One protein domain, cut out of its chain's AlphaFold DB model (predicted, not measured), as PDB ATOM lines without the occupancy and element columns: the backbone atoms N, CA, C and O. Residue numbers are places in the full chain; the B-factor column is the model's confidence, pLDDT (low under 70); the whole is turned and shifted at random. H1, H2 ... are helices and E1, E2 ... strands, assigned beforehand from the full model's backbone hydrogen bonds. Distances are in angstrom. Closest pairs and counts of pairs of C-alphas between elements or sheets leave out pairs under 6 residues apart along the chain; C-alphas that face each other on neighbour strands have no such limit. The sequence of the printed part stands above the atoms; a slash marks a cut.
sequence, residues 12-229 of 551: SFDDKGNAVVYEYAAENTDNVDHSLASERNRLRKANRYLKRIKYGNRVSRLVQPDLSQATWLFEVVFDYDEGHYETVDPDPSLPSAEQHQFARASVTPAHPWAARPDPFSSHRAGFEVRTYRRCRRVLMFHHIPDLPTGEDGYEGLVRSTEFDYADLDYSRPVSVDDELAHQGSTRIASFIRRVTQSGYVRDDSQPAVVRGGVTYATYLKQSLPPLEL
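This is residues 12 to 229 of the 551 residues of the protein "Toxin" of Streptomyces stelliscabiei (UniProt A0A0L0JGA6). With little regular structure, this is a strongly twisted antiparallel wall of E1, E2, E3, E8, E9 and E10, joined through E12 to short E4, E5 and E11. Hairpin E6-E7 and helix H1 lie beyond one end. It is mostly strand, with 218 residues printed, 87 in named elements, and only just compact, close to loose: radius of gyration of the C-alphas 20.5 A, spans 64 by 56 by 34 A.

E1, residues 19-26, begins at C-alpha (17.858, -0.763, -23.071). Then come E2 48-57, E3 72-79, E4 85-88, E5 102-105, E6 120-122, E7 129-131, E8 137-144, E9 154-164, 28.5 A long, H1 176-181, E10 194-202, E11 209-211 and E12 214-223, ending at C-alpha (39.043, -21.129, -31.066).

In the meander E1-E2-E3, each strand antiparallel to the one before, N 23 and O 52 are 2.9 A apart. E12 has E5 on one side, N 103 and O 219 2.9 A apart, E10 and E11 on the other. H1's O i to N i+4 pairs are within hydrogen-bond range.

The printed part has no cut, no printed residue is under pLDDT 70, and link E1 to E2 is long.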
ATOM      1  N   SER A  12      14.408  -4.766 -20.657       97.69
ATOM      2  CA  SER A  12      14.987  -4.114 -19.480       97.69
ATOM      3  C   SER A  12      15.633  -2.790 -19.886       97.69
ATOM      4  O   SER A  12      16.082  -2.632 -21.020       97.69
ATOM      5  N   PHE A  13      15.631  -1.798 -18.998       97.12
ATOM      6  CA  PHE A  13      16.250  -0.499 -19.259       97.12
ATOM      7  C   PHE A  13      16.649   0.202 -17.963       97.12
ATOM      8  O   PHE A  13      16.080  -0.065 -16.903       97.12
ATOM      9  N   ASP A  14      17.624   1.102 -18.060       97.25
ATOM     10  CA  ASP A  14      18.128   1.897 -16.940       97.25
ATOM     11  C   ASP A  14      17.681   3.371 -17.004       97.25
ATOM     12  O   ASP A  14      17.010   3.822 -17.938       97.25
ATOM     13  N   ASP A  15      18.063   4.140 -15.983       96.88
ATOM     14  CA  ASP A  15      17.786   5.576 -15.855       96.88
ATOM     15  C   ASP A  15      18.644   6.457 -16.783       96.88
ATOM     16  O   ASP A  15      18.400   7.658 -16.905       96.88
ATOM     17  N   LYS A  16      19.614   5.862 -17.484       97.81
ATOM     18  CA  LYS A  16      20.472   6.518 -18.484       97.81
ATOM     19  C   LYS A  16      19.933   6.331 -19.904       97.81
ATOM     20  O   LYS A  16      20.446   6.928 -20.854       97.81
ATOM     21  N   GLY A  17      18.868   5.543 -20.053       97.00
ATOM     22  CA  GLY A  17      18.227   5.248 -21.324       97.00
ATOM     23  C   GLY A  17      18.931   4.171 -22.140       97.00
ATOM     24  O   GLY A  17      18.686   4.102 -23.348       97.00
ATOM     25  N   ASN A  18      19.772   3.342 -21.515       98.38
ATOM     26  CA  ASN A  18      20.208   2.079 -22.103       98.38
ATOM     27  C   ASN A  18      19.070   1.067 -21.984       98.38
ATOM     28  O   ASN A  18      18.369   1.029 -20.973       98.38
ATOM     29  N   ALA A  19      18.896   0.249 -23.011       98.25
ATOM     30  CA  ALA A  19      17.858  -0.763 -23.071       98.25
ATOM     31  C   ALA A  19      18.405  -2.107 -23.562       98.25
ATOM     32  O   ALA A  19      19.457  -2.182 -24.205       98.25
ATOM     33  N   VAL A  20      17.651  -3.160 -23.264       98.62
ATOM     34  CA  VAL A  20      17.832  -4.525 -23.753       98.62
ATOM     35  C   VAL A  20      16.462  -5.073 -24.143       98.62
ATOM     36  O   VAL A  20      15.502  -4.916 -23.390       98.62
ATOM     37  N   VAL A  21      16.375  -5.726 -25.300       98.56
ATOM     38  CA  VAL A  21      15.186  -6.455 -25.765       98.56
ATOM     39  C   VAL A  21      15.514  -7.938 -25.881       98.56
ATOM     40  O   VAL A  21      16.559  -8.307 -26.418       98.56
ATOM     41  N   TYR A  22      14.607  -8.780 -25.396       98.62
ATOM     42  CA  TYR A  22      14.697 -10.235 -25.408       98.62
ATOM     43  C   TYR A  22      13.574 -10.784 -26.292       98.62
ATOM     44  O   TYR A  22      12.389 -10.617 -25.999       98.62
ATOM     45  N   GLU A  23      13.939 -11.438 -27.388       98.31
ATOM     46  CA  GLU A  23      12.988 -11.998 -28.347       98.31
ATOM     47  C   GLU A  23      12.995 -13.520 -28.250       98.31
ATOM     48  O   GLU A  23      14.058 -14.140 -28.178       98.31
ATOM     49  N   TYR A  24      11.812 -14.129 -28.296       98.38
ATOM     50  CA  TYR A  24      11.638 -15.573 -28.153       98.38
ATOM     51  C   TYR A  24      11.003 -16.183 -29.401       98.38
ATOM     52  O   TYR A  24      10.044 -15.640 -29.950       98.38
ATOM     53  N   ALA A  25      11.491 -17.354 -29.802       97.44
ATOM     54  CA  ALA A  25      10.836 -18.210 -30.779       97.44
ATOM     55  C   ALA A  25       9.785 -19.088 -30.084       97.44
ATOM     56  O   ALA A  25      10.011 -19.607 -28.987       97.44
ATOM     57  N   ALA A  26       8.621 -19.247 -30.713       97.38
ATOM     58  CA  ALA A  26       7.602 -20.188 -30.264       97.38
ATOM     59  C   ALA A  26       7.908 -21.589 -30.788       97.38
ATOM     60  O   ALA A  26       8.251 -21.732 -31.958       97.38
ATOM     61  N   GLU A  27       7.747 -22.602 -29.934       96.81
ATOM     62  CA  GLU A  27       7.817 -23.999 -30.364       96.81
ATOM     63  C   GLU A  27       6.859 -24.273 -31.533       96.81
ATOM     64  O   GLU A  27       5.781 -23.671 -31.625       96.81
ATOM     65  N   ASN A  28       7.266 -25.172 -32.428       95.12
ATOM     66  CA  ASN A  28       6.501 -25.540 -33.609       95.12
ATOM     67  C   ASN A  28       6.731 -27.010 -34.019       95.12
ATOM     68  O   ASN A  28       7.336 -27.800 -33.298       95.12
ATOM     69  N   THR A  29       6.198 -27.383 -35.181       94.38
ATOM     70  CA  THR A  29       6.213 -28.746 -35.737       94.38
ATOM     71  C   THR A  29       7.384 -29.027 -36.676       94.38
ATOM     72  O   THR A  29       7.452 -30.104 -37.260       94.38
ATOM     73  N   ASP A  30       8.290 -28.075 -36.882       95.31
ATOM     74  CA  ASP A  30       9.338 -28.229 -37.886       95.31
ATOM     75  C   ASP A  30      10.297 -29.358 -37.504       95.31
ATOM     76  O   ASP A  30      10.724 -29.453 -36.350       95.31
ATOM     77  N   ASN A  31      10.648 -30.203 -38.476       95.44
ATOM     78  CA  ASN A  31      11.517 -31.370 -38.294       95.44
ATOM     79  C   ASN A  31      11.050 -32.356 -37.199       95.44
ATOM     80  O   ASN A  31      11.870 -33.079 -36.637       95.44
ATOM     81  N   VAL A  32       9.745 -32.406 -36.901       94.69
ATOM     82  CA  VAL A  32       9.127 -33.419 -36.027       94.69
ATOM     83  C   VAL A  32       8.498 -34.519 -36.884       94.69
ATOM     84  O   VAL A  32       7.756 -34.235 -37.826       94.69
ATOM     85  N   ASP A  33       8.769 -35.782 -36.556       93.56
ATOM     86  CA  ASP A  33       8.158 -36.922 -37.243       93.56
ATOM     87  C   ASP A  33       6.753 -37.211 -36.691       93.56
ATOM     88  O   ASP A  33       6.572 -37.812 -35.635       93.56
ATOM     89  N   HIS A  34       5.734 -36.786 -37.435       91.94
ATOM     90  CA  HIS A  34       4.328 -36.988 -37.078       91.94
ATOM     91  C   HIS A  34       3.797 -38.398 -37.366       91.94
ATOM     92  O   HIS A  34       2.633 -38.674 -37.067       91.94
ATOM     93  N   SER A  35       4.602 -39.276 -37.972       94.62
ATOM     94  CA  SER A  35       4.212 -40.671 -38.192       94.62
ATOM     95  C   SER A  35       4.343 -41.525 -36.925       94.62
ATOM     96  O   SER A  35       3.663 -42.547 -36.813       94.62
ATOM     97  N   LEU A  36       5.154 -41.076 -35.961       96.12
ATOM     98  CA  LEU A  36       5.340 -41.711 -34.659       96.12
ATOM     99  C   LEU A  36       4.041 -41.698 -33.841       96.12
ATOM    100  O   LEU A  36       3.316 -40.697 -33.793       96.12
ATOM    101  N   ALA A  37       3.743 -42.810 -33.171       96.06
ATOM    102  CA  ALA A  37       2.537 -42.947 -32.362       96.06
ATOM    103  C   ALA A  37       2.553 -41.984 -31.167       96.06
ATOM    104  O   ALA A  37       1.528 -41.356 -30.878       96.06
ATOM    105  N   SER A  38       3.722 -41.788 -30.551       96.19
ATOM    106  CA  SER A  38       3.907 -40.896 -29.396       96.19
ATOM    107  C   SER A  38       3.723 -39.417 -29.721       96.19
ATOM    108  O   SER A  38       3.508 -38.598 -28.824       96.19
ATOM    109  N   GLU A  39       3.749 -39.066 -31.006       96.06
ATOM    110  CA  GLU A  39       3.619 -37.701 -31.500       96.06
ATOM    111  C   GLU A  39       2.182 -37.342 -31.909       96.06
ATOM    112  O   GLU A  39       1.860 -36.165 -32.095       96.06
ATOM    113  N   ARG A  40       1.274 -38.318 -32.011       93.69
ATOM    114  CA  ARG A  40      -0.075 -38.107 -32.561       93.69
ATOM    115  C   ARG A  40      -0.886 -37.042 -31.816       93.69
ATOM    116  O   ARG A  40      -1.450 -36.154 -32.452       93.69
ATOM    117  N   ASN A  41      -0.899 -37.104 -30.485       94.00
ATOM    118  CA  ASN A  41      -1.787 -36.294 -29.640       94.00
ATOM    119  C   ASN A  41      -1.068 -35.139 -28.910       94.00
ATOM    120  O   ASN A  41      -1.626 -34.536 -27.994       94.00
ATOM    121  N   ARG A  42       0.168 -34.805 -29.309       92.88
ATOM    122  CA  ARG A  42       1.015 -33.794 -28.642       92.88
ATOM    123  C   ARG A  42       0.615 -32.351 -28.971       92.88
ATOM    124  O   ARG A  42       0.390 -31.999 -30.138       92.88
ATOM    125  N   LEU A  43       0.649 -31.468 -27.971       86.50
ATOM    126  CA  LEU A  43       0.445 -30.022 -28.123       86.50
ATOM    127  C   LEU A  43       1.783 -29.266 -28.173       86.50
ATOM    128  O   LEU A  43       2.598 -29.316 -27.261       86.50
ATOM    129  N   ARG A  44       1.991 -28.484 -29.238       87.44
ATOM    130  CA  ARG A  44       3.311 -27.916 -29.594       87.44
ATOM    131  C   ARG A  44       3.303 -26.392 -29.695       87.44
ATOM    132  O   ARG A  44       3.734 -25.827 -30.689       87.44
ATOM    133  N   LYS A  45       2.673 -25.717 -28.729       87.62
ATOM    134  CA  LYS A  45       2.429 -24.256 -28.800       87.62
ATOM    135  C   LYS A  45       2.891 -23.475 -27.574       87.62
ATOM    136  O   LYS A  45       2.976 -22.246 -27.634       87.62
ATOM    137  N   ALA A  46       3.130 -24.161 -26.460       94.75
ATOM    138  CA  ALA A  46       3.379 -23.524 -25.174       94.75
ATOM    139  C   ALA A  46       4.817 -23.023 -25.032       94.75
ATOM    140  O   ALA A  46       5.025 -21.881 -24.626       94.75
ATOM    141  N   ASN A  47       5.792 -23.859 -25.390       96.94
ATOM    142  CA  ASN A  47       7.188 -23.599 -25.072       96.94
ATOM    143  C   ASN A  47       7.768 -22.423 -25.875       96.94
ATOM    144  O   ASN A  47       7.291 -22.075 -26.966       96.94
ATOM    145  N   ARG A  48       8.765 -21.761 -25.290       97.75
ATOM    146  CA  ARG A  48       9.418 -20.565 -25.820       97.75
ATOM    147  C   ARG A  48      10.923 -20.695 -25.653       97.75
ATOM    148  O   ARG A  48      11.403 -21.086 -24.596       97.75
ATOM    149  N   TYR A  49      11.648 -20.286 -26.682       98.19
ATOM    150  CA  TYR A  49      13.101 -20.369 -26.747       98.19
ATOM    151  C   TYR A  49      13.674 -18.975 -26.911       98.19
ATOM    152  O   TYR A  49      13.270 -18.265 -27.831       98.19
ATOM    153  N   LEU A  50      14.578 -18.559 -26.023       98.50
ATOM    154  CA  LEU A  50      15.252 -17.272 -26.169       98.50
ATOM    155  C   LEU A  50      16.011 -17.279 -27.493       98.50
ATOM    156  O   LEU A  50      16.883 -18.111 -27.698       98.50
ATOM    157  N   LYS A  51      15.643 -16.384 -28.406       98.19
ATOM    158  CA  LYS A  51      16.124 -16.396 -29.784       98.19
ATOM    159  C   LYS A  51      17.117 -15.278 -30.046       98.19
ATOM    160  O   LYS A  51      18.140 -15.520 -30.688       98.19
ATOM    161  N   ARG A  52      16.827 -14.071 -29.552       98.38
ATOM    162  CA  ARG A  52      17.699 -12.900 -29.699       98.38
ATOM    163  C   ARG A  52      17.748 -12.079 -28.418       98.38
ATOM    164  O   ARG A  52      16.740 -11.954 -27.726       98.38
ATOM    165  N   ILE A  53      18.905 -11.485 -28.141       98.62
ATOM    166  CA  ILE A  53      19.049 -10.390 -27.177       98.62
ATOM    167  C   ILE A  53      19.668  -9.211 -27.913       98.62
ATOM    168  O   ILE A  53      20.784  -9.316 -28.419       98.62
ATOM    169  N   LYS A  54      18.961  -8.086 -27.955       98.69
ATOM    170  CA  LYS A  54      19.415  -6.859 -28.610       98.69
ATOM    171  C   LYS A  54      19.711  -5.806 -27.557       98.69
ATOM    172  O   LYS A  54      18.884  -5.581 -26.677       98.69
ATOM    173  N   TYR A  55      20.885  -5.188 -27.621       98.56
ATOM    174  CA  TYR A  55      21.288  -4.150 -26.672       98.56
ATOM    175  C   TYR A  55      22.248  -3.136 -27.301       98.56
ATOM    176  O   TYR A  55      22.639  -3.247 -28.465       98.56
ATOM    177  N   GLY A  56      22.569  -2.083 -26.547       97.94
ATOM    178  CA  GLY A  56      23.311  -0.941 -27.080       97.94
ATOM    179  C   GLY A  56      22.463  -0.164 -28.086       97.94
ATOM    180  O   GLY A  56      22.855  -0.000 -29.240       97.94
ATOM    181  N   ASN A  57      21.268   0.265 -27.671       97.88
ATOM    182  CA  ASN A  57      20.408   1.128 -28.476       97.88
ATOM    183  C   ASN A  57      21.148   2.422 -28.847       97.88
ATOM    184  O   ASN A  57      21.655   3.133 -27.982       97.88
ATOM    185  N   ARG A  58      21.188   2.748 -30.144       95.25
ATOM    186  CA  ARG A  58      21.920   3.925 -30.652       95.25
ATOM    187  C   ARG A  58      21.321   5.246 -30.183       95.25
ATOM    188  O   ARG A  58      22.046   6.204 -29.931       95.25
ATOM    189  N   VAL A  59      19.995   5.301 -30.104       96.06
ATOM    190  CA  VAL A  59      19.256   6.450 -29.580       96.06
ATOM    191  C   VAL A  59      18.811   6.096 -28.173       96.06
ATOM    192  O   VAL A  59      18.184   5.055 -27.972       96.06
ATOM    193  N   SER A  60      19.137   6.952 -27.201       97.25
ATOM    194  CA  SER A  60      18.713   6.773 -25.809       97.25
ATOM    195  C   SER A  60      17.203   6.553 -25.736       97.25
ATOM    196  O   SER A  60      16.433   7.301 -26.345       97.25
ATOM    197  N   ARG A  61      16.767   5.578 -24.935       96.44
ATOM    198  CA  ARG A  61      15.344   5.299 -24.701       96.44
ATOM    199  C   ARG A  61      14.598   6.513 -24.132       96.44
ATOM    200  O   ARG A  61      13.398   6.653 -24.333       96.44
ATOM    201  N   LEU A  62      15.303   7.422 -23.453       97.00
ATOM    202  CA  LEU A  62      14.727   8.679 -22.960       97.00
ATOM    203  C   LEU A  62      14.254   9.593 -24.105       97.00
ATOM    204  O   LEU A  62      13.335  10.384 -23.916       97.00
ATOM    205  N   VAL A  63      14.875   9.473 -25.281       97.38
ATOM    206  CA  VAL A  63      14.503  10.184 -26.513       97.38
ATOM    207  C   VAL A  63      13.568   9.335 -27.370       97.38
ATOM    208  O   VAL A  63      12.625   9.862 -27.956       97.38
ATOM    209  N   GLN A  64      13.804   8.022 -27.419       95.75
ATOM    210  CA  GLN A  64      13.015   7.069 -28.190       95.75
ATOM    211  C   GLN A  64      12.467   5.949 -27.287       95.75
ATOM    212  O   GLN A  64      13.079   4.886 -27.181       95.75
ATOM    213  N   PRO A  65      11.316   6.170 -26.622       94.69
ATOM    214  CA  PRO A  65      10.769   5.207 -25.663       94.69
ATOM    215  C   PRO A  65      10.263   3.908 -26.296       94.69
ATOM    216  O   PRO A  65      10.244   2.880 -25.623       94.69
ATOM    217  N   ASP A  66       9.837   3.960 -27.562       96.12
ATOM    218  CA  ASP A  66       9.386   2.795 -28.325       96.12
ATOM    219  C   ASP A  66      10.591   2.007 -28.862       96.12
ATOM    220  O   ASP A  66      11.216   2.374 -29.865       96.12
ATOM    221  N   LEU A  67      10.909   0.909 -28.172       95.25
ATOM    222  CA  LEU A  67      12.038   0.038 -28.489       95.25
ATOM    223  C   LEU A  67      11.831  -0.784 -29.771       95.25
ATOM    224  O   LEU A  67      12.816  -1.264 -30.329       95.25
ATOM    225  N   SER A  68      10.604  -0.881 -30.301       94.25
ATOM    226  CA  SER A  68      10.360  -1.539 -31.597       94.25
ATOM    227  C   SER A  68      10.978  -0.775 -32.774       94.25
ATOM    228  O   SER A  68      11.275  -1.361 -33.812       94.25
ATOM    229  N   GLN A  69      11.210   0.528 -32.595       94.38
ATOM    230  CA  GLN A  69      11.855   1.402 -33.574       94.38
ATOM    231  C   GLN A  69      13.367   1.537 -33.327       94.38
ATOM    232  O   GLN A  69      14.054   2.254 -34.061       94.38
ATOM    233  N   ALA A  70      13.891   0.957 -32.241       95.25
ATOM    234  CA  ALA A  70      15.281   1.148 -31.852       95.25
ATOM    235  C   ALA A  70      16.223   0.394 -32.794       95.25
ATOM    236  O   ALA A  70      15.998  -0.757 -33.166       95.25
ATOM    237  N   THR A  71      17.326   1.049 -33.141       95.56
ATOM    238  CA  THR A  71      18.465   0.426 -33.817       95.56
ATOM    239  C   THR A  71      19.507   0.022 -32.781       95.56
ATOM    240  O   THR A  71      19.877   0.842 -31.932       95.56
ATOM    241  N   TRP A  72      20.005  -1.205 -32.877       97.62
ATOM    242  CA  TRP A  72      20.857  -1.840 -31.873       97.62
ATOM    243  C   TRP A  72      22.277  -2.008 -32.398       97.62
ATOM    244  O   TRP A  72      22.452  -2.324 -33.568       97.62
ATOM    245  N   LEU A  73      23.278  -1.790 -31.547       98.25
ATOM    246  CA  LEU A  73      24.685  -2.020 -31.891       98.25
ATOM    247  C   LEU A  73      25.092  -3.486 -31.728       98.25
ATOM    248  O   LEU A  73      26.052  -3.927 -32.357       98.25
ATOM    249  N   PHE A  74      24.391  -4.222 -30.868       98.62
ATOM    250  CA  PHE A  74      24.776  -5.556 -30.442       98.62
ATOM    251  C   PHE A  74      23.580  -6.499 -30.489       98.62
ATOM    252  O   PHE A  74      22.518  -6.192 -29.937       98.62
ATOM    253  N   GLU A  75      23.771  -7.661 -31.105       98.56
ATOM    254  CA  GLU A  75      22.755  -8.701 -31.193       98.56
ATOM    255  C   GLU A  75      23.349 -10.073 -30.855       98.56
ATOM    256  O   GLU A  75      24.231 -10.588 -31.539       98.56
ATOM    257  N   VAL A  76      22.842 -10.683 -29.787       98.75
ATOM    258  CA  VAL A  76      23.105 -12.084 -29.454       98.75
ATOM    259  C   VAL A  76      22.042 -12.930 -30.139       98.75
ATOM    260  O   VAL A  76      20.858 -12.710 -29.906       98.75
ATOM    261  N   VAL A  77      22.445 -13.917 -30.935       98.69
ATOM    262  CA  VAL A  77      21.558 -14.871 -31.608       98.69
ATOM    263  C   VAL A  77      21.783 -16.261 -31.028       98.69
ATOM    264  O   VAL A  77      22.902 -16.770 -31.027       98.69
ATOM    265  N   PHE A  78      20.712 -16.894 -30.566       98.62
ATOM    266  CA  PHE A  78      20.714 -18.299 -30.172       98.62
ATOM    267  C   PHE A  78      20.362 -19.137 -31.400       98.62
ATOM    268  O   PHE A  78      19.311 -18.937 -32.012       98.62
ATOM    269  N   ASP A  79      21.265 -20.027 -31.789       98.12
ATOM    270  CA  ASP A  79      21.124 -20.942 -32.916       98.12
ATOM    271  C   ASP A  79      20.741 -22.331 -32.399       98.12
ATOM    272  O   ASP A  79      21.527 -23.008 -31.733       98.12
ATOM    273  N   TYR A  80      19.524 -22.746 -32.723       97.69
ATOM    274  CA  TYR A  80      18.929 -24.050 -32.444       97.69
ATOM    275  C   TYR A  80      19.085 -25.001 -33.639       97.69
ATOM    276  O   TYR A  80      18.230 -25.850 -33.883       97.69
ATOM    277  N   ASP A  81      20.195 -24.858 -34.373       95.38
ATOM    278  CA  ASP A  81      20.518 -25.628 -35.577       95.38
ATOM    279  C   ASP A  81      19.627 -25.270 -36.776       95.38
ATOM    280  O   ASP A  81      19.164 -26.124 -37.526       95.38
ATOM    281  N   GLU A  82      19.354 -23.978 -36.944       94.69
ATOM    282  CA  GLU A  82      18.508 -23.435 -38.022       94.69
ATOM    283  C   GLU A  82      19.330 -22.724 -39.113       94.69
ATOM    284  O   GLU A  82      18.839 -21.916 -39.904       94.69
ATOM    285  N   GLY A  83      20.626 -23.036 -39.175       93.94
ATOM    286  CA  GLY A  83      21.491 -22.625 -40.276       93.94
ATOM    287  C   GLY A  83      22.032 -21.208 -40.143       93.94
ATOM    288  O   GLY A  83      22.346 -20.583 -41.151       93.94
ATOM    289  N   HIS A  84      22.182 -20.678 -38.929       96.62
ATOM    290  CA  HIS A  84      22.912 -19.420 -38.730       96.62
ATOM    291  C   HIS A  84      24.417 -19.541 -39.001       96.62
ATOM    292  O   HIS A  84      25.090 -18.526 -39.173       96.62
ATOM    293  N   TYR A  85      24.947 -20.766 -39.009       95.94
ATOM    294  CA  TYR A  85      26.374 -21.042 -38.997       95.94
ATOM    295  C   TYR A  85      26.714 -22.300 -39.814       95.94
ATOM    296  O   TYR A  85      26.104 -23.348 -39.618       95.94
ATOM    297  N   GLU A  86      27.719 -22.212 -40.688       94.12
ATOM    298  CA  GLU A  86      28.289 -23.317 -41.475       94.12
ATOM    299  C   GLU A  86      29.811 -23.352 -41.243       94.12
ATOM    300  O   GLU A  86      30.502 -22.345 -41.422       94.12
ATOM    301  N   THR A  87      30.352 -24.510 -40.855       92.19
ATOM    302  CA  THR A  87      31.806 -24.728 -40.837       92.19
ATOM    303  C   THR A  87      32.296 -24.924 -42.268       92.19
ATOM    304  O   THR A  87      31.693 -25.681 -43.025       92.19
ATOM    305  N   VAL A  88      33.388 -24.257 -42.640       91.88
ATOM    306  CA  VAL A  88      34.045 -24.470 -43.931       91.88
ATOM    307  C   VAL A  88      35.240 -25.387 -43.701       91.88
ATOM    308  O   VAL A  88      36.146 -25.040 -42.941       91.88
ATOM    309  N   ASP A  89      35.224 -26.556 -44.341       87.00
ATOM    310  CA  ASP A  89      36.320 -27.516 -44.235       87.00
ATOM    311  C   ASP A  89      37.634 -26.910 -44.758       87.00
ATOM    312  O   ASP A  89      37.619 -26.193 -45.768       87.00
ATOM    313  N   PRO A  90      38.780 -27.188 -44.104       84.12
ATOM    314  CA  PRO A  90      40.081 -26.777 -44.615       84.12
ATOM    315  C   PRO A  90      40.332 -27.366 -46.003       84.12
ATOM    316  O   PRO A  90      40.001 -28.524 -46.256       84.12
ATOM    317  N   ASP A  91      40.968 -26.598 -46.888       83.00
ATOM    318  CA  ASP A  91      41.360 -27.097 -48.204       83.00
ATOM    319  C   ASP A  91      42.455 -28.173 -48.047       83.00
ATOM    320  O   ASP A  91      43.580 -27.849 -47.642       83.00
ATOM    321  N   PRO A  92      42.171 -29.452 -48.368       83.19
ATOM    322  CA  PRO A  92      43.132 -30.534 -48.185       83.19
ATOM    323  C   PRO A  92      44.313 -30.450 -49.163       83.19
ATOM    324  O   PRO A  92      45.293 -31.174 -48.987       83.19
ATOM    325  N   SER A  93      44.235 -29.601 -50.194       86.00
ATOM    326  CA  SER A  93      45.337 -29.356 -51.127       86.00
ATOM    327  C   SER A  93      46.403 -28.406 -50.573       86.00
ATOM    328  O   SER A  93      47.526 -28.396 -51.082       86.00
ATOM    329  N   LEU A  94      46.088 -27.652 -49.512       84.94
ATOM    330  CA  LEU A  94      47.032 -26.757 -48.845       84.94
ATOM    331  C   LEU A  94      47.825 -27.493 -47.748       84.94
ATOM    332  O   LEU A  94      47.260 -28.324 -47.026       84.94
ATOM    333  N   PRO A  95      49.123 -27.177 -47.561       84.44
ATOM    334  CA  PRO A  95      49.897 -27.672 -46.427       84.44
ATOM    335  C   PRO A  95      49.228 -27.317 -45.095       84.44
ATOM    336  O   PRO A  95      48.705 -26.219 -44.939       84.44
ATOM    337  N   SER A  96      49.311 -28.196 -44.090       80.31
ATOM    338  CA  SER A  96      48.662 -27.982 -42.780       80.31
ATOM    339  C   SER A  96      49.031 -26.647 -42.114       80.31
ATOM    340  O   SER A  96      48.194 -26.059 -41.438       80.31
ATOM    341  N   ALA A  97      50.248 -26.139 -42.334       78.69
ATOM    342  CA  ALA A  97      50.695 -24.848 -41.804       78.69
ATOM    343  C   ALA A  97      49.998 -23.628 -42.443       78.69
ATOM    344  O   ALA A  97      50.024 -22.546 -41.865       78.69
ATOM    345  N   GLU A  98      49.392 -23.801 -43.620       78.69
ATOM    346  CA  GLU A  98      48.669 -22.773 -44.382       78.69
ATOM    347  C   GLU A  98      47.144 -22.969 -44.305       78.69
ATOM    348  O   GLU A  98      46.374 -22.175 -44.845       78.69
ATOM    349  N   GLN A  99      46.686 -24.025 -43.625       83.06
ATOM    350  CA  GLN A  99      45.267 -24.277 -43.423       83.06
ATOM    351  C   GLN A  99      44.717 -23.340 -42.349       83.06
ATOM    352  O   GLN A  99      45.060 -23.417 -41.169       83.06
ATOM    353  N   HIS A 100      43.806 -22.474 -42.773       85.50
ATOM    354  CA  HIS A 100      43.034 -21.611 -41.896       85.50
ATOM    355  C   HIS A 100      41.628 -22.180 -41.703       85.50
ATOM    356  O   HIS A 100      41.020 -22.699 -42.638       85.50
ATOM    357  N   GLN A 101      41.098 -22.075 -40.483       91.00
ATOM    358  CA  GLN A 101      39.710 -22.440 -40.215       91.00
ATOM    359  C   GLN A 101      38.802 -21.292 -40.629       91.00
ATOM    360  O   GLN A 101      38.954 -20.172 -40.141       91.00
ATOM    361  N   PHE A 102      37.832 -21.582 -41.486       94.56
ATOM    362  CA  PHE A 102      36.824 -20.616 -41.887       94.56
ATOM    363  C   PHE A 102      35.436 -21.057 -41.433       94.56
ATOM    364  O   PHE A 102      35.138 -22.239 -41.251       94.56
ATOM    365  N   ALA A 103      34.569 -20.073 -41.255       96.44
ATOM    366  CA  ALA A 103      33.162 -20.269 -40.982       96.44
ATOM    367  C   ALA A 103      32.338 -19.305 -41.821       96.44
ATOM    368  O   ALA A 103      32.788 -18.213 -42.165       96.44
ATOM    369  N   ARG A 104      31.107 -19.692 -42.117       96.56
ATOM    370  CA  ARG A 104      30.105 -18.821 -42.717       96.56
ATOM    371  C   ARG A 104      29.005 -18.585 -41.711       96.56
ATOM    372  O   ARG A 104      28.520 -19.534 -41.103       96.56
ATOM    373  N   ALA A 105      28.604 -17.332 -41.545       97.38
ATOM    374  CA  ALA A 105      27.551 -16.989 -40.605       97.38
ATOM    375  C   ALA A 105      26.574 -15.969 -41.181       97.38
ATOM    376  O   ALA A 105      26.929 -15.141 -42.026       97.38
ATOM    377  N   SER A 106      25.337 -16.046 -40.700       96.38
ATOM    378  CA  SER A 106      24.277 -15.098 -41.004       96.38
ATOM    379  C   SER A 106      23.418 -14.844 -39.773       96.38
ATOM    380  O   SER A 106      23.113 -15.749 -38.995       96.38
ATOM    381  N   VAL A 107      22.972 -13.600 -39.621       95.44
ATOM    382  CA  VAL A 107      21.994 -13.214 -38.599       95.44
ATOM    383  C   VAL A 107      20.598 -13.769 -38.907       95.44
ATOM    384  O   VAL A 107      19.737 -13.795 -38.030       95.44
ATOM    385  N   THR A 108      20.354 -14.246 -40.129       94.44
ATOM    386  CA  THR A 108      19.092 -14.859 -40.567       94.44
ATOM    387  C   THR A 108      19.270 -16.374 -40.709       94.44
ATOM    388  O   THR A 108      20.294 -16.804 -41.234       94.44
ATOM    389  N   PRO A 109      18.310 -17.194 -40.248       93.69
ATOM    390  CA  PRO A 109      18.396 -18.646 -40.388       93.69
ATOM    391  C   PRO A 109      18.026 -19.102 -41.800       93.69
ATOM    392  O   PRO A 109      17.173 -18.484 -42.439       93.69
ATOM    393  N   ALA A 110      18.637 -20.187 -42.278       92.31
ATOM    394  CA  ALA A 110      18.431 -20.693 -43.642       92.31
ATOM    395  C   ALA A 110      17.513 -21.907 -43.750       92.31
ATOM    396  O   ALA A 110      17.015 -22.197 -44.838       92.31
ATOM    397  N   HIS A 111      17.284 -22.619 -42.654       93.38
ATOM    398  CA  HIS A 111      16.377 -23.758 -42.618       93.38
ATOM    399  C   HIS A 111      15.689 -23.830 -41.257       93.38
ATOM    400  O   HIS A 111      16.119 -23.161 -40.322       93.38
ATOM    401  N   PRO A 112      14.614 -24.614 -41.115       94.88
ATOM    402  CA  PRO A 112      14.014 -24.822 -39.808       94.88
ATOM    403  C   PRO A 112      15.000 -25.474 -38.827       94.88
ATOM    404  O   PRO A 112      15.859 -26.262 -39.234       94.88
ATOM    405  N   TRP A 113      14.858 -25.154 -37.542       95.56
ATOM    406  CA  TRP A 113      15.605 -25.759 -36.433       95.56
ATOM    407  C   TRP A 113      15.452 -27.281 -36.366       95.56
ATOM    408  O   TRP A 113      14.391 -27.839 -36.666       95.56
ATOM    409  N   ALA A 114      16.508 -27.969 -35.942       94.88
ATOM    410  CA  ALA A 114      16.464 -29.411 -35.731       94.88
ATOM    411  C   ALA A 114      15.563 -29.783 -34.538       94.88
ATOM    412  O   ALA A 114      15.297 -28.971 -33.642       94.88
ATOM    413  N   ALA A 115      15.088 -31.027 -34.524       95.31
ATOM    414  CA  ALA A 115      14.525 -31.643 -33.329       95.31
ATOM    415  C   ALA A 115      15.632 -32.402 -32.582       95.31
ATOM    416  O   ALA A 115      16.488 -33.040 -33.194       95.31
ATOM    417  N   ARG A 116      15.625 -32.313 -31.252       96.31
ATOM    418  CA  ARG A 116      16.489 -33.110 -30.375       96.31
ATOM    419  C   ARG A 116      16.109 -34.602 -30.443       96.31
ATOM    420  O   ARG A 116      14.945 -34.901 -30.712       96.31
ATOM    421  N   PRO A 117      17.046 -35.528 -30.174       95.44
ATOM    422  CA  PRO A 117      16.772 -36.971 -30.195       95.44
ATOM    423  C   PRO A 117      15.852 -37.458 -29.057       95.44
ATOM    424  O   PRO A 117      15.210 -38.494 -29.199       95.44
ATOM    425  N   ASP A 118      15.765 -36.701 -27.965       96.38
ATOM    426  CA  ASP A 118      15.045 -36.982 -26.717       96.38
ATOM    427  C   ASP A 118      13.987 -35.893 -26.410       96.38
ATOM    428  O   ASP A 118      14.127 -35.119 -25.457       96.38
ATOM    429  N   PRO A 119      12.948 -35.715 -27.248       96.81
ATOM    430  CA  PRO A 119      11.928 -34.708 -26.987       96.81
ATOM    431  C   PRO A 119      11.130 -35.067 -25.731       96.81
ATOM    432  O   PRO A 119      10.607 -36.166 -25.617       96.81
ATOM    433  N   PHE A 120      10.972 -34.132 -24.800       97.19
ATOM    434  CA  PHE A 120      10.281 -34.393 -23.534       97.19
ATOM    435  C   PHE A 120       9.178 -33.366 -23.272       97.19
ATOM    436  O   PHE A 120       9.102 -32.316 -23.923       97.19
ATOM    437  N   SER A 121       8.304 -33.682 -22.321       96.81
ATOM    438  CA  SER A 121       7.157 -32.856 -21.942       96.81
ATOM    439  C   SER A 121       7.148 -32.624 -20.442       96.81
ATOM    440  O   SER A 121       7.431 -33.543 -19.689       96.81
ATOM    441  N   SER A 122       6.745 -31.427 -20.020       95.31
ATOM    442  CA  SER A 122       6.339 -31.171 -18.637       95.31
ATOM    443  C   SER A 122       4.881 -30.735 -18.590       95.31
ATOM    444  O   SER A 122       4.435 -29.957 -19.439       95.31
ATOM    445  N   HIS A 123       4.148 -31.209 -17.587       94.75
ATOM    446  CA  HIS A 123       2.729 -30.928 -17.387       94.75
ATOM    447  C   HIS A 123       2.438 -30.179 -16.088       94.75
ATOM    448  O   HIS A 123       1.276 -29.873 -15.813       94.75
ATOM    449  N   ARG A 124       3.475 -29.767 -15.344       91.88
ATOM    450  CA  ARG A 124       3.344 -28.959 -14.114       91.88
ATOM    451  C   ARG A 124       2.560 -27.655 -14.309       91.88
ATOM    452  O   ARG A 124       1.987 -27.125 -13.368       91.88
ATOM    453  N   ALA A 125       2.480 -27.149 -15.540       92.44
ATOM    454  CA  ALA A 125       1.653 -25.994 -15.897       92.44
ATOM    455  C   ALA A 125       0.133 -26.290 -15.951       92.44
ATOM    456  O   ALA A 125      -0.667 -25.394 -16.229       92.44
ATOM    457  N   GLY A 126      -0.279 -27.547 -15.757       92.81
ATOM    458  CA  GLY A 126      -1.640 -28.037 -15.992       92.81
ATOM    459  C   GLY A 126      -2.002 -28.187 -17.475       92.81
ATOM    460  O   GLY A 126      -3.178 -28.303 -17.828       92.81
ATOM    461  N   PHE A 127      -1.001 -28.124 -18.353       93.69
ATOM    462  CA  PHE A 127      -1.056 -28.415 -19.784       93.69
ATOM    463  C   PHE A 127       0.356 -28.744 -20.277       93.69
ATOM    464  O   PHE A 127       1.340 -28.370 -19.644       93.69
ATOM    465  N   GLU A 128       0.454 -29.420 -21.419       95.56
ATOM    466  CA  GLU A 128       1.737 -29.855 -21.970       95.56
ATOM    467  C   GLU A 128       2.625 -28.673 -22.408       95.56
ATOM    468  O   GLU A 128       2.252 -27.856 -23.262       95.56
ATOM    469  N   VAL A 129       3.837 -28.626 -21.858       96.81
ATOM    470  CA  VAL A 129       4.964 -27.822 -22.336       96.81
ATOM    471  C   VAL A 129       5.984 -28.774 -22.959       96.81
ATOM    472  O   VAL A 129       6.826 -29.349 -22.273       96.81
ATOM    473  N   ARG A 130       5.869 -28.972 -24.275       97.12
ATOM    474  CA  ARG A 130       6.735 -29.854 -25.073       97.12
ATOM    475  C   ARG A 130       8.051 -29.165 -25.452       97.12
ATOM    476  O   ARG A 130       8.042 -27.978 -25.785       97.12
ATOM    477  N   THR A 131       9.159 -29.904 -25.440       97.75
ATOM    478  CA  THR A 131      10.494 -29.409 -25.804       97.75
ATOM    479  C   THR A 131      11.096 -30.225 -26.944       97.75
ATOM    480  O   THR A 131      11.542 -31.347 -26.716       97.75
ATOM    481  N   TYR A 132      11.197 -29.650 -28.148       97.44
ATOM    482  CA  TYR A 132      11.927 -30.254 -29.275       97.44
ATOM    483  C   TYR A 132      13.290 -29.616 -29.519       97.44
ATOM    484  O   TYR A 132      14.124 -30.209 -30.198       97.44
ATOM    485  N   ARG A 133      13.533 -28.403 -29.016       97.31
ATOM    486  CA  ARG A 133      14.692 -27.605 -29.439       97.31
ATOM    487  C   ARG A 133      15.799 -27.609 -28.409       97.31
ATOM    488  O   ARG A 133      15.564 -27.644 -27.200       97.31
ATOM    489  N   ARG A 134      17.026 -27.539 -28.917       96.94
ATOM    490  CA  ARG A 134      18.251 -27.514 -28.127       96.94
ATOM    491  C   ARG A 134      19.238 -26.548 -28.772       96.94
ATOM    492  O   ARG A 134      19.511 -26.648 -29.963       96.94
ATOM    493  N   CYS A 135      19.726 -25.588 -27.993       98.00
ATOM    494  CA  CYS A 135      20.636 -24.563 -28.500       98.00
ATOM    495  C   CYS A 135      21.988 -25.200 -28.843       98.00
ATOM    496  O   CYS A 135      22.592 -25.844 -27.985       98.00
ATOM    497  N   ARG A 136      22.461 -25.019 -30.077       97.81
ATOM    498  CA  ARG A 136      23.783 -25.453 -30.547       97.81
ATOM    499  C   ARG A 136      24.823 -24.363 -30.386       97.81
ATOM    500  O   ARG A 136      25.986 -24.678 -30.159       97.81
ATOM    501  N   ARG A 137      24.447 -23.091 -30.556       97.56
ATOM    502  CA  ARG A 137      25.404 -21.978 -30.534       97.56
ATOM    503  C   ARG A 137      24.762 -20.703 -30.013       97.56
ATOM    504  O   ARG A 137      23.597 -20.426 -30.272       97.56
ATOM    505  N   VAL A 138      25.562 -19.888 -29.343       98.69
ATOM    506  CA  VAL A 138      25.256 -18.487 -29.053       98.69
ATOM    507  C   VAL A 138      26.226 -17.640 -29.859       98.69
ATOM    508  O   VAL A 138      27.437 -17.733 -29.669       98.69
ATOM    509  N   LEU A 139      25.696 -16.846 -30.781       98.75
ATOM    510  CA  LEU A 139      26.446 -16.041 -31.737       98.75
ATOM    511  C   LEU A 139      26.313 -14.564 -31.370       98.75
ATOM    512  O   LEU A 139      25.213 -14.090 -31.110       98.75
ATOM    513  N   MET A 140      27.421 -13.836 -31.358       98.69
ATOM    514  CA  MET A 140      27.446 -12.403 -31.078       98.69
ATOM    515  C   MET A 140      27.708 -11.631 -32.368       98.69
ATOM    516  O   MET A 140      28.806 -11.713 -32.922       98.69
ATOM    517  N   PHE A 141      26.721 -10.859 -32.808       98.62
ATOM    518  CA  PHE A 141      26.817  -9.957 -33.946       98.62
ATOM    519  C   PHE A 141      26.948  -8.505 -33.484       98.62
ATOM    520  O   PHE A 141      26.339  -8.076 -32.499       98.62
ATOM    521  N   HIS A 142      27.771  -7.756 -34.204       98.25
ATOM    522  CA  HIS A 142      27.921  -6.314 -34.061       98.25
ATOM    523  C   HIS A 142      27.344  -5.626 -35.302       98.25
ATOM    524  O   HIS A 142      27.581  -6.089 -36.418       98.25
ATOM    525  N   HIS A 143      26.638  -4.518 -35.066       97.25
ATOM    526  CA  HIS A 143      25.985  -3.660 -36.059       97.25
ATOM    527  C   HIS A 143      26.407  -2.201 -35.857       97.25
ATOM    528  O   HIS A 143      25.606  -1.304 -35.568       97.25
ATOM    529  N   ILE A 144      27.715  -1.969 -35.901       96.12
ATOM    530  CA  ILE A 144      28.325  -0.658 -35.708       96.12
ATOM    531  C   ILE A 144      28.400   0.000 -37.090       96.12
ATOM    532  O   ILE A 144      29.160  -0.468 -37.927       96.12
ATOM    533  N   PRO A 145      27.636   1.062 -37.379       95.31
ATOM    534  CA  PRO A 145      27.768   1.771 -38.643       95.31
ATOM    535  C   PRO A 145      29.023   2.635 -38.647       95.31
ATOM    536  O   PRO A 145      29.545   2.995 -37.586       95.31
ATOM    537  N   ASP A 146      29.428   3.028 -39.848       93.56
ATOM    538  CA  ASP A 146      30.545   3.935 -40.069       93.56
ATOM    539  C   ASP A 146      30.379   5.228 -39.270       93.56
ATOM    540  O   ASP A 146      29.278   5.781 -39.107       93.56
ATOM    541  N   LEU A 147      31.498   5.709 -38.742       88.25
ATOM    542  CA  LEU A 147      31.518   6.939 -37.977       88.25
ATOM    543  C   LEU A 147      31.449   8.145 -38.927       88.25
ATOM    544  O   LEU A 147      32.031   8.123 -40.011       88.25
ATOM    545  N   PRO A 148      30.819   9.263 -38.515       88.50
ATOM    546  CA  PRO A 148      30.815  10.498 -39.307       88.50
ATOM    547  C   PRO A 148      32.219  11.051 -39.607       88.50
ATOM    548  O   PRO A 148      32.381  11.875 -40.503       88.50
ATOM    549  N   THR A 149      33.220  10.619 -38.835       88.62
ATOM    550  CA  THR A 149      34.651  10.909 -39.007       88.62
ATOM    551  C   THR A 149      35.288  10.167 -40.185       88.62
ATOM    552  O   THR A 149      36.422  10.486 -40.537       88.62
ATOM    553  N   GLY A 150      34.566   9.238 -40.822       89.12
ATOM    554  CA  GLY A 150      35.036   8.440 -41.957       89.12
ATOM    555  C   GLY A 150      35.761   7.153 -41.561       89.12
ATOM    556  O   GLY A 150      36.374   6.528 -42.418       89.12
ATOM    557  N   GLU A 151      35.728   6.779 -40.281       93.12
ATOM    558  CA  GLU A 151      36.213   5.480 -39.810       93.12
ATOM    559  C   GLU A 151      35.145   4.415 -40.071       93.12
ATOM    560  O   GLU A 151      33.978   4.606 -39.710       93.12
ATOM    561  N   ASP A 152      35.557   3.302 -40.675       91.06
ATOM    562  CA  ASP A 152      34.667   2.182 -40.965       91.06
ATOM    563  C   ASP A 152      34.128   1.573 -39.665       91.06
ATOM    564  O   ASP A 152      34.849   1.393 -38.674       91.06
ATOM    565  N   GLY A 153      32.836   1.266 -39.673       93.12
ATOM    566  CA  GLY A 153      32.177   0.539 -38.607       93.12
ATOM    567  C   GLY A 153      32.488  -0.957 -38.663       93.12
ATOM    568  O   GLY A 153      33.509  -1.410 -39.177       93.12
ATOM    569  N   TYR A 154      31.582  -1.761 -38.118       94.88
ATOM    570  CA  TYR A 154      31.659  -3.208 -38.203       94.88
ATOM    571  C   TYR A 154      30.268  -3.842 -38.252       94.88
ATOM    572  O   TYR A 154      29.447  -3.625 -37.362       94.88
ATOM    573  N   GLU A 155      30.057  -4.694 -39.255       95.12
ATOM    574  CA  GLU A 155      28.841  -5.482 -39.454       95.12
ATOM    575  C   GLU A 155      29.213  -6.967 -39.584       95.12
ATOM    576  O   GLU A 155      29.783  -7.394 -40.599       95.12
ATOM    577  N   GLY A 156      28.907  -7.776 -38.568       96.56
ATOM    578  CA  GLY A 156      29.177  -9.213 -38.636       96.56
ATOM    579  C   GLY A 156      29.312  -9.942 -37.303       96.56
ATOM    580  O   GLY A 156      29.127  -9.376 -36.228       96.56
ATOM    581  N   LEU A 157      29.634 -11.233 -37.400       98.50
ATOM    582  CA  LEU A 157      29.909 -12.116 -36.270       98.50
ATOM    583  C   LEU A 157      31.274 -11.795 -35.650       98.50
ATOM    584  O   LEU A 157      32.286 -11.844 -36.343       98.50
ATOM    585  N   VAL A 158      31.314 -11.565 -34.337       98.19
ATOM    586  CA  VAL A 158      32.572 -11.328 -33.602       98.19
ATOM    587  C   VAL A 158      32.980 -12.497 -32.712       98.19
ATOM    588  O   VAL A 158      34.169 -12.730 -32.491       98.19
ATOM    589  N   ARG A 159      32.005 -13.242 -32.178       98.31
ATOM    590  CA  ARG A 159      32.245 -14.309 -31.198       98.31
ATOM    591  C   ARG A 159      31.146 -15.362 -31.237       98.31
ATOM    592  O   ARG A 159      29.987 -15.034 -31.479       98.31
ATOM    593  N   SER A 160      31.499 -16.599 -30.908       98.56
ATOM    594  CA  SER A 160      30.549 -17.679 -30.642       98.56
ATOM    595  C   SER A 160      30.856 -18.391 -29.322       98.56
ATOM    596  O   SER A 160      31.985 -18.378 -28.820       98.56
ATOM    597  N   THR A 161      29.823 -19.006 -28.751       98.69
ATOM    598  CA  THR A 161      29.932 -20.125 -27.811       98.69
ATOM    599  C   THR A 161      29.173 -21.299 -28.416       98.69
ATOM    600  O   THR A 161      27.977 -21.183 -28.669       98.69
ATOM    601  N   GLU A 162      29.865 -22.395 -28.695       98.44
ATOM    602  CA  GLU A 162      29.339 -23.577 -29.382       98.44
ATOM    603  C   GLU A 162      29.190 -24.731 -28.386       98.44
ATOM    604  O   GLU A 162      30.114 -25.010 -27.620       98.44
ATOM    605  N   PHE A 163      28.034 -25.391 -28.415       98.31
ATOM    606  CA  PHE A 163      27.689 -26.550 -27.601       98.31
ATOM    607  C   PHE A 163      27.680 -27.798 -28.484       98.31
ATOM    608  O   PHE A 163      26.809 -27.967 -29.345       98.31
ATOM    609  N   ASP A 164      28.654 -28.674 -28.265       97.62
ATOM    610  CA  ASP A 164      28.671 -30.005 -28.856       97.62
ATOM    611  C   ASP A 164      27.998 -30.984 -27.900       97.62
ATOM    612  O   ASP A 164      28.339 -31.055 -26.722       97.62
ATOM    613  N   TYR A 165      27.048 -31.735 -28.433       97.62
ATOM    614  CA  TYR A 165      26.244 -32.704 -27.703       97.62
ATOM    615  C   TYR A 165      26.642 -34.148 -28.003       97.62
ATOM    616  O   TYR A 165      26.107 -35.044 -27.353       97.62
ATOM    617  N   ALA A 166      27.543 -34.363 -28.975       96.25
ATOM    618  CA  ALA A 166      27.950 -35.667 -29.492       96.25
ATOM    619  C   ALA A 166      26.750 -36.618 -29.635       96.25
ATOM    620  O   ALA A 166      26.599 -37.543 -28.845       96.25
ATOM    621  N   ASP A 167      25.847 -36.319 -30.571       96.31
ATOM    622  CA  ASP A 167      24.620 -37.101 -30.748       96.31
ATOM    623  C   ASP A 167      24.933 -38.527 -31.227       96.31
ATOM    624  O   ASP A 167      25.749 -38.721 -32.134       96.31
ATOM    625  N   LEU A 168      24.245 -39.517 -30.652       96.31
ATOM    626  CA  LEU A 168      24.355 -40.910 -31.068       96.31
ATOM    627  C   LEU A 168      23.843 -41.088 -32.496       96.31
ATOM    628  O   LEU A 168      22.717 -40.717 -32.833       96.31
ATOM    629  N   ASP A 169      24.660 -41.710 -33.338       94.62
ATOM    630  CA  ASP A 169      24.264 -42.054 -34.697       94.62
ATOM    631  C   ASP A 169      23.352 -43.290 -34.717       94.62
ATOM    632  O   ASP A 169      23.822 -44.428 -34.664       94.62
ATOM    633  N   TYR A 170      22.048 -43.044 -34.845       91.50
ATOM    634  CA  TYR A 170      21.015 -44.071 -35.004       91.50
ATOM    635  C   TYR A 170      20.781 -44.512 -36.458       91.50
ATOM    636  O   TYR A 170      19.838 -45.261 -36.716       91.50
ATOM    637  N   SER A 171      21.586 -44.057 -37.426       91.69
ATOM    638  CA  SER A 171      21.519 -44.586 -38.801       91.69
ATOM    639  C   SER A 171      22.004 -46.039 -38.890       91.69
ATOM    640  O   SER A 171      21.674 -46.766 -39.828       91.69
ATOM    641  N   ARG A 172      22.751 -46.473 -37.874       90.25
ATOM    642  CA  ARG A 172      23.197 -47.844 -37.640       90.25
ATOM    643  C   ARG A 172      22.451 -48.454 -36.448       90.25
ATOM    644  O   ARG A 172      21.993 -47.711 -35.581       90.25
ATOM    645  N   PRO A 173      22.339 -49.792 -36.369       90.88
ATOM    646  CA  PRO A 173      21.868 -50.452 -35.159       90.88
ATOM    647  C   PRO A 173      22.737 -50.058 -33.960       90.88
ATOM    648  O   PRO A 173      23.965 -50.067 -34.055       90.88
ATOM    649  N   VAL A 174      22.087 -49.719 -32.853       93.88
ATOM    650  CA  VAL A 174      22.710 -49.314 -31.592       93.88
ATOM    651  C   VAL A 174      22.212 -50.277 -30.525       93.88
ATOM    652  O   VAL A 174      21.006 -50.500 -30.430       93.88
ATOM    653  N   SER A 175      23.124 -50.878 -29.760       94.06
ATOM    654  CA  SER A 175      22.726 -51.701 -28.619       94.06
ATOM    655  C   SER A 175      22.313 -50.820 -27.440       94.06
ATOM    656  O   SER A 175      22.775 -49.688 -27.307       94.06
ATOM    657  N   VAL A 176      21.469 -51.346 -26.555       94.44
ATOM    658  CA  VAL A 176      21.058 -50.631 -25.336       94.44
ATOM    659  C   VAL A 176      22.266 -50.257 -24.474       94.44
ATOM    660  O   VAL A 176      22.315 -49.160 -23.928       94.44
ATOM    661  N   ASP A 177      23.269 -51.134 -24.401       94.00
ATOM    662  CA  ASP A 177      24.494 -50.888 -23.636       94.00
ATOM    663  C   ASP A 177      25.315 -49.733 -24.229       94.00
ATOM    664  O   ASP A 177      25.798 -48.883 -23.483       94.00
ATOM    665  N   ASP A 178      25.424 -49.659 -25.561       94.69
ATOM    666  CA  ASP A 178      26.101 -48.546 -26.239       94.69
ATOM    667  C   ASP A 178      25.353 -47.223 -26.029       94.69
ATOM    668  O   ASP A 178      25.981 -46.177 -25.859       94.69
ATOM    669  N   GLU A 179      24.017 -47.259 -26.039       95.50
ATOM    670  CA  GLU A 179      23.183 -46.084 -25.788       95.50
ATOM    671  C   GLU A 179      23.345 -45.581 -24.345       95.50
ATOM    672  O   GLU A 179      23.630 -44.401 -24.143       95.50
ATOM    673  N   LEU A 180      23.265 -46.466 -23.347       95.06
ATOM    674  CA  LEU A 180      23.449 -46.108 -21.933       95.06
ATOM    675  C   LEU A 180      24.871 -45.612 -21.633       95.06
ATOM    676  O   LEU A 180      25.052 -44.673 -20.858       95.06
ATOM    677  N   ALA A 181      25.891 -46.201 -22.264       94.94
ATOM    678  CA  ALA A 181      27.286 -45.808 -22.068       94.94
ATOM    679  C   ALA A 181      27.657 -44.494 -22.780       94.94
ATOM    680  O   ALA A 181      28.709 -43.904 -22.498       94.94
ATOM    681  N   HIS A 182      26.832 -44.015 -23.715       95.56
ATOM    682  CA  HIS A 182      27.191 -42.854 -24.510       95.56
ATOM    683  C   HIS A 182      27.234 -41.576 -23.668       95.56
ATOM    684  O   HIS A 182      26.252 -41.124 -23.087       95.56
ATOM    685  N   GLN A 183      28.402 -40.930 -23.667       95.75
ATOM    686  CA  GLN A 183      28.643 -39.662 -22.978       95.75
ATOM    687  C   GLN A 183      27.818 -38.467 -23.486       95.75
ATOM    688  O   GLN A 183      27.525 -37.565 -22.704       95.75
ATOM    689  N   GLY A 184      27.456 -38.456 -24.767       96.25
ATOM    690  CA  GLY A 184      26.687 -37.400 -25.409       96.25
ATOM    691  C   GLY A 184      25.194 -37.672 -25.366       96.25
ATOM    692  O   GLY A 184      24.678 -38.202 -24.386       96.25
ATOM    693  N   SER A 185      24.499 -37.271 -26.419       96.44
ATOM    694  CA  SER A 185      23.041 -37.255 -26.439       96.44
ATOM    695  C   SER A 185      22.448 -38.470 -27.125       96.44
ATOM    696  O   SER A 185      22.871 -38.856 -28.214       96.44
ATOM    697  N   THR A 186      21.423 -39.026 -26.498       96.62
ATOM    698  CA  THR A 186      20.709 -40.224 -26.936       96.62
ATOM    699  C   THR A 186      19.208 -39.947 -26.978       96.62
ATOM    700  O   THR A 186      18.789 -38.793 -26.893       96.62
ATOM    701  N   ARG A 187      18.376 -40.981 -27.131       96.06
ATOM    702  CA  ARG A 187      16.917 -40.866 -27.015       96.06
ATOM    703  C   ARG A 187      16.450 -40.851 -25.557       96.06
ATOM    704  O   ARG A 187      15.303 -40.497 -25.314       96.06
ATOM    705  N   ILE A 188      17.325 -41.217 -24.616       95.50
ATOM    706  CA  ILE A 188      17.070 -41.152 -23.171       95.50
ATOM    707  C   ILE A 188      17.249 -39.708 -22.695       95.50
ATOM    708  O   ILE A 188      16.325 -39.116 -22.145       95.50
ATOM    709  N   ALA A 189      18.426 -39.123 -22.950       95.38
ATOM    710  CA  ALA A 189      18.752 -37.769 -22.519       95.38
ATOM    711  C   ALA A 189      19.860 -37.122 -23.368       95.38
ATOM    712  O   ALA A 189      20.710 -37.791 -23.961       95.38
ATOM    713  N   SER A 190      19.875 -35.789 -23.383       96.25
ATOM    714  CA  SER A 190      20.868 -34.955 -24.059       96.25
ATOM    715  C   SER A 190      21.859 -34.318 -23.090       96.25
ATOM    716  O   SER A 190      21.460 -33.592 -22.181       96.25
ATOM    717  N   PHE A 191      23.154 -34.468 -23.369       96.75
ATOM    718  CA  PHE A 191      24.251 -33.945 -22.548       96.75
ATOM    719  C   PHE A 191      25.219 -33.092 -23.377       96.75
ATOM    720  O   PHE A 191      25.589 -33.471 -24.489       96.75
ATOM    721  N   ILE A 192      25.651 -31.941 -22.847       98.00
ATOM    722  CA  ILE A 192      26.669 -31.096 -23.492       98.00
ATOM    723  C   ILE A 192      28.040 -31.714 -23.226       98.00
ATOM    724  O   ILE A 192      28.489 -31.743 -22.092       98.00
ATOM    725  N   ARG A 193      28.744 -32.153 -24.264       97.94
ATOM    726  CA  ARG A 193      30.083 -32.748 -24.157       97.94
ATOM    727  C   ARG A 193      31.212 -31.751 -24.255       97.94
ATOM    728  O   ARG A 193      32.241 -31.934 -23.608       97.94
ATOM    729  N   ARG A 194      31.056 -30.729 -25.096       98.38
ATOM    730  CA  ARG A 194      32.084 -29.704 -25.274       98.38
ATOM    731  C   ARG A 194      31.455 -28.329 -25.370       98.38
ATOM    732  O   ARG A 194      30.459 -28.144 -26.067       98.38
ATOM    733  N   VAL A 195      32.092 -27.362 -24.722       98.69
ATOM    734  CA  VAL A 195      31.801 -25.938 -24.895       98.69
ATOM    735  C   VAL A 195      33.032 -25.271 -25.490       98.69
ATOM    736  O   VAL A 195      34.086 -25.220 -24.855       98.69
ATOM    737  N   THR A 196      32.901 -24.755 -26.710       98.50
ATOM    738  CA  THR A 196      33.999 -24.084 -27.420       98.50
ATOM    739  C   THR A 196      33.683 -22.607 -27.578       98.50
ATOM    740  O   THR A 196      32.588 -22.246 -27.999       98.50
ATOM    741  N   GLN A 197      34.646 -21.744 -27.267       98.62
ATOM    742  CA  GLN A 197      34.542 -20.317 -27.559       98.62
ATOM    743  C   GLN A 197      35.460 -19.950 -28.714       98.62
ATOM    744  O   GLN A 197      36.639 -20.314 -28.712       98.62
ATOM    745  N   SER A 198      34.930 -19.183 -29.661       98.38
ATOM    746  CA  SER A 198      35.670 -18.783 -30.854       98.38
ATOM    747  C   SER A 198      35.515 -17.296 -31.139       98.38
ATOM    748  O   SER A 198      34.463 -16.708 -30.885       98.38
ATOM    749  N   GLY A 199      36.586 -16.696 -31.652       98.38
ATOM    750  CA  GLY A 199      36.612 -15.350 -32.214       98.38
ATOM    751  C   GLY A 199      36.653 -15.401 -33.738       98.38
ATOM    752  O   GLY A 199      37.135 -16.380 -34.321       98.38
ATOM    753  N   TYR A 200      36.142 -14.346 -34.368       97.94
ATOM    754  CA  TYR A 200      35.970 -14.279 -35.815       97.94
ATOM    755  C   TYR A 200      36.496 -12.964 -36.381       97.94
ATOM    756  O   TYR A 200      36.283 -11.896 -35.808       97.94
ATOM    757  N   VAL A 201      37.148 -13.048 -37.537       96.31
ATOM    758  CA  VAL A 201      37.507 -11.895 -38.369       96.31
ATOM    759  C   VAL A 201      36.842 -12.086 -39.720       96.31
ATOM    760  O   VAL A 201      37.026 -13.120 -40.356       96.31
ATOM    761  N   ARG A 202      36.035 -11.115 -40.146       95.50
ATOM    762  CA  ARG A 202      35.338 -11.176 -41.433       95.50
ATOM    763  C   ARG A 202      36.357 -11.127 -42.574       95.50
ATOM    764  O   ARG A 202      37.279 -10.319 -42.533       95.50
ATOM    765  N   ASP A 203      36.195 -11.999 -43.562       94.12
ATOM    766  CA  ASP A 203      37.035 -12.045 -44.759       94.12
ATOM    767  C   ASP A 203      36.269 -11.458 -45.951       94.12
ATOM    768  O   ASP A 203      35.584 -12.168 -46.689       94.12
ATOM    769  N   ASP A 204      36.386 -10.142 -46.131       90.62
ATOM    770  CA  ASP A 204      35.720  -9.413 -47.216       90.62
ATOM    771  C   ASP A 204      36.351  -9.647 -48.598       90.62
ATOM    772  O   ASP A 204      35.806  -9.202 -49.610       90.62
ATOM    773  N   SER A 205      37.480 -10.364 -48.674       91.44
ATOM    774  CA  SER A 205      38.035 -10.789 -49.963       91.44
ATOM    775  C   SER A 205      37.201 -11.900 -50.608       91.44
ATOM    776  O   SER A 205      37.221 -12.061 -51.832       91.44
ATOM    777  N   GLN A 206      36.432 -12.638 -49.800       90.50
ATOM    778  CA  GLN A 206      35.536 -13.682 -50.273       90.50
ATOM    779  C   GLN A 206      34.125 -13.128 -50.504       90.50
ATOM    780  O   GLN A 206      33.553 -12.488 -49.619       90.50
ATOM    781  N   PRO A 207      33.512 -13.394 -51.673       91.75
ATOM    782  CA  PRO A 207      32.154 -12.952 -51.933       91.75
ATOM    783  C   PRO A 207      31.178 -13.638 -50.976       91.75
ATOM    784  O   PRO A 207      31.321 -14.819 -50.651       91.75
ATOM    785  N   ALA A 208      30.145 -12.899 -50.572       92.88
ATOM    786  CA  ALA A 208      29.072 -13.459 -49.768       92.88
ATOM    787  C   ALA A 208      28.404 -14.631 -50.502       92.88
ATOM    788  O   ALA A 208      28.136 -14.575 -51.707       92.88
ATOM    789  N   VAL A 209      28.122 -15.699 -49.764       94.12
ATOM    790  CA  VAL A 209      27.528 -16.919 -50.311       94.12
ATOM    791  C   VAL A 209      26.031 -16.891 -50.047       94.12
ATOM    792  O   VAL A 209      25.604 -16.710 -48.910       94.12
ATOM    793  N   VAL A 210      25.222 -17.087 -51.087       93.19
ATOM    794  CA  VAL A 210      23.763 -17.165 -50.953       93.19
ATOM    795  C   VAL A 210      23.324 -18.624 -50.990       93.19
ATOM    796  O   VAL A 210      23.562 -19.324 -51.975       93.19
ATOM    797  N   ARG A 211      22.651 -19.087 -49.934       86.31
ATOM    798  CA  ARG A 211      22.049 -20.427 -49.851       86.31
ATOM    799  C   ARG A 211      20.634 -20.309 -49.307       86.31
ATOM    800  O   ARG A 211      20.416 -19.646 -48.302       86.31
ATOM    801  N   GLY A 212      19.662 -20.908 -49.994       82.25
ATOM    802  CA  GLY A 212      18.258 -20.854 -49.561       82.25
ATOM    803  C   GLY A 212      17.687 -19.432 -49.448       82.25
ATOM    804  O   GLY A 212      16.781 -19.204 -48.660       82.25
ATOM    805  N   GLY A 213      18.236 -18.460 -50.191       89.94
ATOM    806  CA  GLY A 213      17.860 -17.042 -50.083       89.94
ATOM    807  C   GLY A 213      18.496 -16.292 -48.906       89.94
ATOM    808  O   GLY A 213      18.306 -15.084 -48.790       89.94
ATOM    809  N   VAL A 214      19.290 -16.967 -48.072       94.06
ATOM    810  CA  VAL A 214      20.058 -16.363 -46.980       94.06
ATOM    811  C   VAL A 214      21.467 -16.046 -47.446       94.06
ATOM    812  O   VAL A 214      22.110 -16.851 -48.120       94.06
ATOM    813  N   THR A 215      21.939 -14.858 -47.083       95.75
ATOM    814  CA  THR A 215      23.292 -14.394 -47.388       95.75
ATOM    815  C   THR A 215      24.208 -14.665 -46.202       95.75
ATOM    816  O   THR A 215      23.904 -14.263 -45.077       95.75
ATOM    817  N   TYR A 216      25.334 -15.318 -46.471       96.62
ATOM    818  CA  TYR A 216      26.380 -15.627 -45.508       96.62
ATOM    819  C   TYR A 216      27.642 -14.835 -45.817       96.62
ATOM    820  O   TYR A 216      28.113 -14.831 -46.957       96.62
ATOM    821  N   ALA A 217      28.219 -14.225 -44.786       96.88
ATOM    822  CA  ALA A 217      29.586 -13.724 -44.839       96.88
ATOM    823  C   ALA A 217      30.557 -14.822 -44.386       96.88
ATOM    824  O   ALA A 217      30.201 -15.662 -43.554       96.88
ATOM    825  N   THR A 218      31.769 -14.813 -44.937       96.88
ATOM    826  CA  THR A 218      32.847 -15.725 -44.543       96.88
ATOM    827  C   THR A 218      33.727 -15.062 -43.487       96.88
ATOM    828  O   THR A 218      34.002 -13.864 -43.545       96.88
ATOM    829  N   TYR A 219      34.175 -15.850 -42.515       97.56
ATOM    830  CA  TYR A 219      34.981 -15.412 -41.388       97.56
ATOM    831  C   TYR A 219      36.155 -16.361 -41.182       97.56
ATOM    832  O   TYR A 219      35.970 -17.577 -41.148       97.56
ATOM    833  N   LEU A 220      37.343 -15.804 -40.973       96.00
ATOM    834  CA  LEU A 220      38.453 -16.513 -40.353       96.00
ATOM    835  C   LEU A 220      38.099 -16.776 -38.883       96.00
ATOM    836  O   LEU A 220      37.733 -15.850 -38.156       96.00
ATOM    837  N   LYS A 221      38.203 -18.032 -38.451       96.25
ATOM    838  CA  LYS A 221      37.857 -18.498 -37.105       96.25
ATOM    839  C   LYS A 221      39.115 -18.866 -36.330       96.25
ATOM    840  O   LYS A 221      39.990 -19.565 -36.838       96.25
ATOM    841  N   GLN A 222      39.149 -18.491 -35.055       96.00
ATOM    842  CA  GLN A 222      40.104 -19.037 -34.096       96.00
ATOM    843  C   GLN A 222      39.396 -19.404 -32.794       96.00
ATOM    844  O   GLN A 222      38.569 -18.643 -32.292       96.00
ATOM    845  N   SER A 223      39.716 -20.576 -32.246       96.44
ATOM    846  CA  SER A 223      39.043 -21.129 -31.066       96.44
ATOM    847  C   SER A 223      39.987 -21.225 -29.877       96.44
ATOM    848  O   SER A 223      41.171 -21.525 -30.034       96.44
ATOM    849  N   LEU A 224      39.445 -21.003 -28.682       97.62
ATOM    850  CA  LEU A 224      40.087 -21.411 -27.438       97.62
ATOM    851  C   LEU A 224      40.006 -22.939 -27.281       97.62
ATOM    852  O   LEU A 224      39.154 -23.571 -27.916       97.62
ATOM    853  N   PRO A 225      40.851 -23.546 -26.426       97.81
ATOM    854  CA  PRO A 225      40.671 -24.935 -26.030       97.81
ATOM    855  C   PRO A 225      39.251 -25.163 -25.482       97.81
ATOM    856  O   PRO A 225      38.772 -24.343 -24.692       97.81
ATOM    857  N   PRO A 226      38.562 -26.235 -25.900       97.81
ATOM    858  CA  PRO A 226      37.207 -26.513 -25.445       97.81
ATOM    859  C   PRO A 226      37.192 -26.954 -23.979       97.81
ATOM    860  O   PRO A 226      38.077 -27.682 -23.531       97.81
ATOM    861  N   LEU A 227      36.147 -26.558 -23.254       98.44
ATOM    862  CA  LEU A 227      35.785 -27.192 -21.988       98.44
ATOM    863  C   LEU A 227      35.107 -28.525 -22.305       98.44
ATOM    864  O   LEU A 227      34.094 -28.531 -23.002       98.44
ATOM    865  N   GLU A 228      35.650 -29.625 -21.794       98.19
ATOM    866  CA  GLU A 228      35.072 -30.964 -21.937       98.19
ATOM    867  C   GLU A 228      34.334 -31.364 -20.659       98.19
ATOM    868  O   GLU A 228      34.807 -31.105 -19.552       98.19
ATOM    869  N   LEU A 229      33.164 -31.975 -20.827       97.81
ATOM    870  CA  LEU A 229      32.291 -32.403 -19.741       97.81
ATOM    871  C   LEU A 229      32.001 -33.892 -19.894       97.81
ATOM    872  O   LEU A 229      31.632 -34.350 -20.977       97.81
TER     873      LEU A 229